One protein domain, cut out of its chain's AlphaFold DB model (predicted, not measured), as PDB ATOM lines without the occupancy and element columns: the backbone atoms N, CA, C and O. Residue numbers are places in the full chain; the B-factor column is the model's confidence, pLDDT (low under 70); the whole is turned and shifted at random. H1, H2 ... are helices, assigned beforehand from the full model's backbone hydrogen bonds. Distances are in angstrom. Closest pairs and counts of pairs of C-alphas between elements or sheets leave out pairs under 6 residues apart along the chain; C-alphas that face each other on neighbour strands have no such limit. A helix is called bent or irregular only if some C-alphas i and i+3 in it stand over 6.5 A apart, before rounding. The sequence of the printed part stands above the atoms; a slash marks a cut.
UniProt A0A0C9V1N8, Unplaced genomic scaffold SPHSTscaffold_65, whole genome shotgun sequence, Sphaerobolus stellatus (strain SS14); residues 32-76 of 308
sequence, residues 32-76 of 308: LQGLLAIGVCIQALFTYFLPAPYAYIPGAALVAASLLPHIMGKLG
ATOM      1  N   LEU A  32      36.790 -22.696  14.136       77.50
ATOM      2  CA  LEU A  32      36.216 -22.283  12.852       77.50
ATOM      3  C   LEU A  32      36.954 -21.062  12.276       77.50
ATOM      4  O   LEU A  32      37.264 -21.023  11.089       77.50
ATOM      5  N   GLN A  33      37.296 -20.091  13.128       80.50
ATOM      6  CA  GLN A  33      38.070 -18.917  12.732       80.50
ATOM      7  C   GLN A  33      39.476 -19.287  12.236       80.50
ATOM      8  O   GLN A  33      39.929 -18.731  11.239       80.50
ATOM      9  N   GLY A  34      40.154 -20.230  12.896       82.19
ATOM     10  CA  GLY A  34      41.465 -20.732  12.482       82.19
ATOM     11  C   GLY A  34      41.422 -21.426  11.121       82.19
ATOM     12  O   GLY A  34      42.230 -21.107  10.251       82.19
ATOM     13  N   LEU A  35      40.438 -22.302  10.897       83.31
ATOM     14  CA  LEU A  35      40.239 -22.972   9.606       83.31
ATOM     15  C   LEU A  35      39.960 -21.968   8.481       83.31
ATOM     16  O   LEU A  35      40.553 -22.063   7.405       83.31
ATOM     17  N   LEU A  36      39.102 -20.976   8.736       87.88
ATOM     18  CA  LEU A  36      38.813 -19.911   7.773       87.88
ATOM     19  C   LEU A  36      40.058 -19.069   7.473       87.88
ATOM     20  O   LEU A  36      40.336 -18.795   6.309       87.88
ATOM     21  N   ALA A  37      40.838 -18.703   8.494       88.75
ATOM     22  CA  ALA A  37      42.075 -17.945   8.317       88.75
ATOM     23  C   ALA A  37      43.105 -18.716   7.476       88.75
ATOM     24  O   ALA A  37      43.687 -18.148   6.554       88.75
ATOM     25  N   ILE A  38      43.283 -20.018   7.732       88.69
ATOM     26  CA  ILE A  38      44.148 -20.892   6.924       88.69
ATOM     27  C   ILE A  38      43.671 -20.915   5.467       88.69
ATOM     28  O   ILE A  38      44.476 -20.723   4.556       88.69
ATOM     29  N   GLY A  39      42.364 -21.084   5.239       90.81
ATOM     30  CA  GLY A  39      41.775 -21.053   3.900       90.81
ATOM     31  C   GLY A  39      42.028 -19.732   3.167       90.81
ATOM     32  O   GLY A  39      42.427 -19.746   2.004       90.81
ATOM     33  N   VAL A  40      41.873 -18.595   3.854       92.62
ATOM     34  CA  VAL A  40      42.160 -17.259   3.302       92.62
ATOM     35  C   VAL A  40      43.638 -17.114   2.938       92.62
ATOM     36  O   VAL A  40      43.945 -16.657   1.838       92.62
ATOM     37  N   CYS A  41      44.556 -17.543   3.808       94.00
ATOM     38  CA  CYS A  41      45.994 -17.499   3.534       94.00
ATOM     39  C   CYS A  41      46.370 -18.350   2.312       94.00
ATOM     40  O   CYS A  41      47.093 -17.881   1.435       94.00
ATOM     41  N   ILE A  42      45.850 -19.576   2.216       93.44
ATOM     42  CA  ILE A  42      46.092 -20.463   1.068       93.44
ATOM     43  C   ILE A  42      45.533 -19.846  -0.222       93.44
ATOM     44  O   ILE A  42      46.218 -19.817  -1.243       93.44
ATOM     45  N   GLN A  43      44.322 -19.289  -0.178       93.94
ATOM     46  CA  GLN A  43      43.708 -18.628  -1.331       93.94
ATOM     47  C   GLN A  43      44.490 -17.379  -1.772       93.94
ATOM     48  O   GLN A  43      44.622 -17.119  -2.972       93.94
ATOM     49  N   ALA A  44      45.051 -16.620  -0.828       93.75
ATOM     50  CA  ALA A  44      45.924 -15.488  -1.126       93.75
ATOM     51  C   ALA A  44      47.216 -15.940  -1.828       93.75
ATOM     52  O   ALA A  44      47.610 -15.331  -2.822       93.75
ATOM     53  N   LEU A  45      47.825 -17.050  -1.388       94.56
ATOM     54  CA  LEU A  45      48.991 -17.639  -2.056       94.56
ATOM     55  C   LEU A  45      48.662 -18.074  -3.488       94.56
ATOM     56  O   LEU A  45      49.418 -17.756  -4.404       94.56
ATOM     57  N   PHE A  46      47.521 -18.730  -3.722       94.88
ATOM     58  CA  PHE A  46      47.101 -19.071  -5.086       94.88
ATOM     59  C   PHE A  46      46.920 -17.837  -5.964       94.88
ATOM     60  O   PHE A  46      47.343 -17.847  -7.114       94.88
ATOM     61  N   THR A  47      46.352 -16.764  -5.420       93.88
ATOM     62  CA  THR A  47      46.155 -15.505  -6.156       93.88
ATOM     63  C   THR A  47      47.481 -14.808  -6.476       93.88
ATOM     64  O   THR A  47      47.583 -14.123  -7.489       93.88
ATOM     65  N   TYR A  48      48.505 -14.995  -5.640       94.25
ATOM     66  CA  TYR A  48      49.840 -14.443  -5.863       94.25
ATOM     67  C   TYR A  48      50.648 -15.235  -6.905       94.25
ATOM     68  O   TYR A  48      51.318 -14.639  -7.744       94.25
ATOM     69  N   PHE A  49      50.595 -16.571  -6.859       95.62
ATOM     70  CA  PHE A  49      51.439 -17.434  -7.698       95.62
ATOM     71  C   PHE A  49      50.787 -17.895  -9.009       95.62
ATOM     72  O   PHE A  49      51.506 -18.301  -9.922       95.62
ATOM     73  N   LEU A  50      49.455 -17.871  -9.122       94.81
ATOM     74  CA  LEU A  50      48.728 -18.363 -10.295       94.81
ATOM     75  C   LEU A  50      47.999 -17.223 -11.020       94.81
ATOM     76  O   LEU A  50      47.499 -16.302 -10.372       94.81
ATOM     77  N   PRO A  51      47.845 -17.292 -12.357       93.69
ATOM     78  CA  PRO A  51      46.979 -16.364 -13.073       93.69
ATOM     79  C   PRO A  51      45.540 -16.438 -12.547       93.69
ATOM     80  O   PRO A  51      45.046 -17.523 -12.227       93.69
ATOM     81  N   ALA A  52      44.852 -15.292 -12.529       88.81
ATOM     82  CA  ALA A  52      43.519 -15.119 -11.947       88.81
ATOM     83  C   ALA A  52      42.514 -16.266 -12.207       88.81
ATOM     84  O   ALA A  52      41.926 -16.737 -11.236       88.81
ATOM     85  N   PRO A  53      42.317 -16.788 -13.438       89.38
ATOM     86  CA  PRO A  53      41.346 -17.863 -13.652       89.38
ATOM     87  C   PRO A  53      41.713 -19.173 -12.941       89.38
ATOM     88  O   PRO A  53      40.814 -19.904 -12.537       89.38
ATOM     89  N   TYR A  54      43.002 -19.466 -12.750       92.69
ATOM     90  CA  TYR A  54      43.465 -20.695 -12.099       92.69
ATOM     91  C   TYR A  54      43.501 -20.577 -10.574       92.69
ATOM     92  O   TYR A  54      43.275 -21.568  -9.881       92.69
ATOM     93  N   ALA A  55      43.728 -19.372 -10.042       92.88
ATOM     94  CA  ALA A  55      43.825 -19.126  -8.604       92.88
ATOM     95  C   ALA A  55      42.544 -19.481  -7.829       92.88
ATOM     96  O   ALA A  55      42.617 -19.899  -6.675       92.88
ATOM     97  N   TYR A  56      41.370 -19.341  -8.451       93.06
ATOM     98  CA  TYR A  56      40.077 -19.622  -7.812       93.06
ATOM     99  C   TYR A  56      39.588 -21.066  -7.997       93.06
ATOM    100  O   TYR A  56      38.645 -21.475  -7.318       93.06
ATOM    101  N   ILE A  57      40.223 -21.854  -8.875       92.75
ATOM    102  CA  ILE A  57      39.821 -23.246  -9.144       92.75
ATOM    103  C   ILE A  57      39.835 -24.099  -7.866       92.75
ATOM    104  O   ILE A  57      38.839 -24.786  -7.634       92.75
ATOM    105  N   PRO A  58      40.872 -24.061  -7.000       90.62
ATOM    106  CA  PRO A  58      40.892 -24.879  -5.787       90.62
ATOM    107  C   PRO A  58      39.748 -24.553  -4.821       90.62
ATOM    108  O   PRO A  58      39.102 -25.464  -4.306       90.62
ATOM    109  N   GLY A  59      39.451 -23.264  -4.613       89.06
ATOM    110  CA  GLY A  59      38.340 -22.827  -3.764       89.06
ATOM    111  C   GLY A  59      36.982 -23.260  -4.321       89.06
ATOM    112  O   GLY A  59      36.164 -23.823  -3.593       89.06
ATOM    113  N   ALA A  60      36.761 -23.080  -5.627       89.00
ATOM    114  CA  ALA A  60      35.541 -23.528  -6.296       89.00
ATOM    115  C   ALA A  60      35.378 -25.057  -6.239       89.00
ATOM    116  O   ALA A  60      34.287 -25.552  -5.954       89.00
ATOM    117  N   ALA A  61      36.463 -25.808  -6.447       90.19
ATOM    118  CA  ALA A  61      36.471 -27.263  -6.342       90.19
ATOM    119  C   ALA A  61      36.165 -27.735  -4.913       90.19
ATOM    120  O   ALA A  61      35.389 -28.672  -4.740       90.19
ATOM    121  N   LEU A  62      36.710 -27.070  -3.889       89.12
ATOM    122  CA  LEU A  62      36.430 -27.383  -2.486       89.12
ATOM    123  C   LEU A  62      34.959 -27.133  -2.127       89.12
ATOM    124  O   LEU A  62      34.344 -27.963  -1.459       89.12
ATOM    125  N   VAL A  63      34.374 -26.026  -2.594       89.12
ATOM    126  CA  VAL A  63      32.939 -25.737  -2.415       89.12
ATOM    127  C   VAL A  63      32.082 -26.776  -3.138       89.12
ATOM    128  O   VAL A  63      31.134 -27.304  -2.561       89.12
ATOM    129  N   ALA A  64      32.425 -27.130  -4.376       88.00
ATOM    130  CA  ALA A  64      31.715 -28.177  -5.102       88.00
ATOM    131  C   ALA A  64      31.799 -29.525  -4.362       88.00
ATOM    132  O   ALA A  64      30.780 -30.191  -4.176       88.00
ATOM    133  N   ALA A  65      32.985 -29.894  -3.873       85.56
ATOM    134  CA  ALA A  65      33.214 -31.121  -3.117       85.56
ATOM    135  C   ALA A  65      32.490 -31.139  -1.759       85.56
ATOM    136  O   ALA A  65      32.046 -32.202  -1.339       85.56
ATOM    137  N   SER A  66      32.323 -29.999  -1.080       82.88
ATOM    138  CA  SER A  66      31.597 -29.930   0.200       82.88
ATOM    139  C   SER A  66      30.075 -29.997   0.026       82.88
ATOM    140  O   SER A  66      29.366 -30.548   0.873       82.88
ATOM    141  N   LEU A  67      29.554 -29.502  -1.098       85.25
ATOM    142  CA  LEU A  67      28.137 -29.614  -1.453       85.25
ATOM    143  C   LEU A  67      27.784 -30.985  -2.037       85.25
ATOM    144  O   LEU A  67      26.643 -31.431  -1.903       85.25
ATOM    145  N   LEU A  68      28.750 -31.675  -2.646       82.12
ATOM    146  CA  LEU A  68      28.532 -32.949  -3.323       82.12
ATOM    147  C   LEU A  68      27.883 -34.018  -2.416       82.12
ATOM    148  O   LEU A  68      26.871 -34.571  -2.841       82.12
ATOM    149  N   PRO A  69      28.316 -34.260  -1.160       75.19
ATOM    150  CA  PRO A  69      27.634 -35.192  -0.257       75.19
ATOM    151  C   PRO A  69      26.177 -34.820   0.039       75.19
ATOM    152  O   PRO A  69      25.330 -35.705   0.133       75.19
ATOM    153  N   HIS A  70      25.861 -33.525   0.146       78.62
ATOM    154  CA  HIS A  70      24.502 -33.037   0.404       78.62
ATOM    155  C   HIS A  70      23.591 -33.247  -0.812       78.62
ATOM    156  O   HIS A  70      22.445 -33.677  -0.674       78.62
ATOM    157  N   ILE A  71      24.116 -32.979  -2.010       80.56
ATOM    158  CA  ILE A  71      23.422 -33.196  -3.283       80.56
ATOM    159  C   ILE A  71      23.224 -34.697  -3.518       80.56
ATOM    160  O   ILE A  71      22.105 -35.140  -3.759       80.56
ATOM    161  N   MET A  72      24.283 -35.497  -3.368       77.12
ATOM    162  CA  MET A  72      24.220 -36.955  -3.483       77.12
ATOM    163  C   MET A  72      23.291 -37.571  -2.434       77.12
ATOM    164  O   MET A  72      22.594 -38.533  -2.742       77.12
ATOM    165  N   GLY A  73      23.243 -37.019  -1.219       71.06
ATOM    166  CA  GLY A  73      22.296 -37.411  -0.177       71.06
ATOM    167  C   GLY A  73      20.845 -37.158  -0.588       71.06
ATOM    168  O   GLY A  73      20.033 -38.077  -0.533       71.06
ATOM    169  N   LYS A  74      20.522 -35.953  -1.084       76.31
ATOM    170  CA  LYS A  74      19.175 -35.620  -1.591       76.31
ATOM    171  C   LYS A  74      18.752 -36.468  -2.792       76.31
ATOM    172  O   LYS A  74      17.575 -36.778  -2.926       76.31
ATOM    173  N   LEU A  75      19.698 -36.836  -3.653       79.81
ATOM    174  CA  LEU A  75      19.456 -37.684  -4.823       79.81
ATOM    175  C   LEU A  75      19.443 -39.188  -4.492       79.81
ATOM    176  O   LEU A  75      19.233 -39.999  -5.388       79.81
ATOM    177  N   GLY A  76      19.684 -39.576  -3.233       65.94
ATOM    178  CA  GLY A  76      19.718 -40.980  -2.808       65.94
ATOM    179  C   GLY A  76      20.936 -41.774  -3.305       65.94
ATOM    180  O   GLY A  76      20.927 -43.000  -3.265       65.94
TER     181      GLY A  76
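Overview. This is residues 32 to 76 of the 308 residues of an uncharacterized protein of Sphaerobolus stellatus (strain SS14) (UniProt A0A0C9V1N8). Two long helices, H1 and H3, make the arms of a flat, open V, with the short helix H2 at the corner where the end of H1 leads round into the beginning of H3. The free parts of the arms, residues 32 to 38 of H1 and residues 60 to 74 of H3, stick out from that corner, and H3 has a kink of 31 degrees near residue 67. The printed part has 45 residues with three named helices in the order H1, H2, H3 and no named strand, and its class is all helix. It is loose, with a radius of gyration of the C-alphas of 13.2 A, and the C-alphas span 40 by 26 by 7 A.

Along the chain. H1 runs from Leu 32, whose C-alpha is at (36.216, -22.283, 12.852), to Phe 49, whose C-alpha is at (51.439, -17.434, -7.698), and measures 26.0 A from first to last C-alpha. H2 follows as residues 52 to 55, Ala 52 to Ala 55. H3 takes in residues 57 to 74 and measures 25.2 A from first to last C-alpha, ending with C-alpha 74 at (19.175, -35.620, -1.591). H3 is only just irregular: C-alphas 66 and 69 are 6.6 A apart, against about 5 A in a regular helix.

Arrangement. H1 touches H2 with residues 43 to 49 alone, and the closest C-alphas of the two are those of Phe 46 and Ala 55, 4.8 A apart. H2 and H3 meet only through their link. H1 and H3 are close but not clearly touching, with the C-alphas of Gln 43 and Gly 59 the closest at 7.2 A. Their lines stand at a steep tilt of 46 degrees, and they run opposite ways. In H1 every O i to N i+4 pair is within hydrogen-bond range, in H3 12 of 14 are, and H2 is too short for such a pair but has its one O i to N i+3 pair within range.

Size, cuts and confidence. The two C-alphas farthest apart are those of Tyr 48 and Gly 76, at 40.3 A, while the first and last printed C-alphas, of Leu 32 and Gly 76, are 29.4 A apart. The printed part has no cut. The links from H1 to H2, of 2 residues, and from H2 to H3, of 1 residue, are tight. The mean pLDDT of the printed part is 87.2, and one printed residue, Gly 76, is under 70.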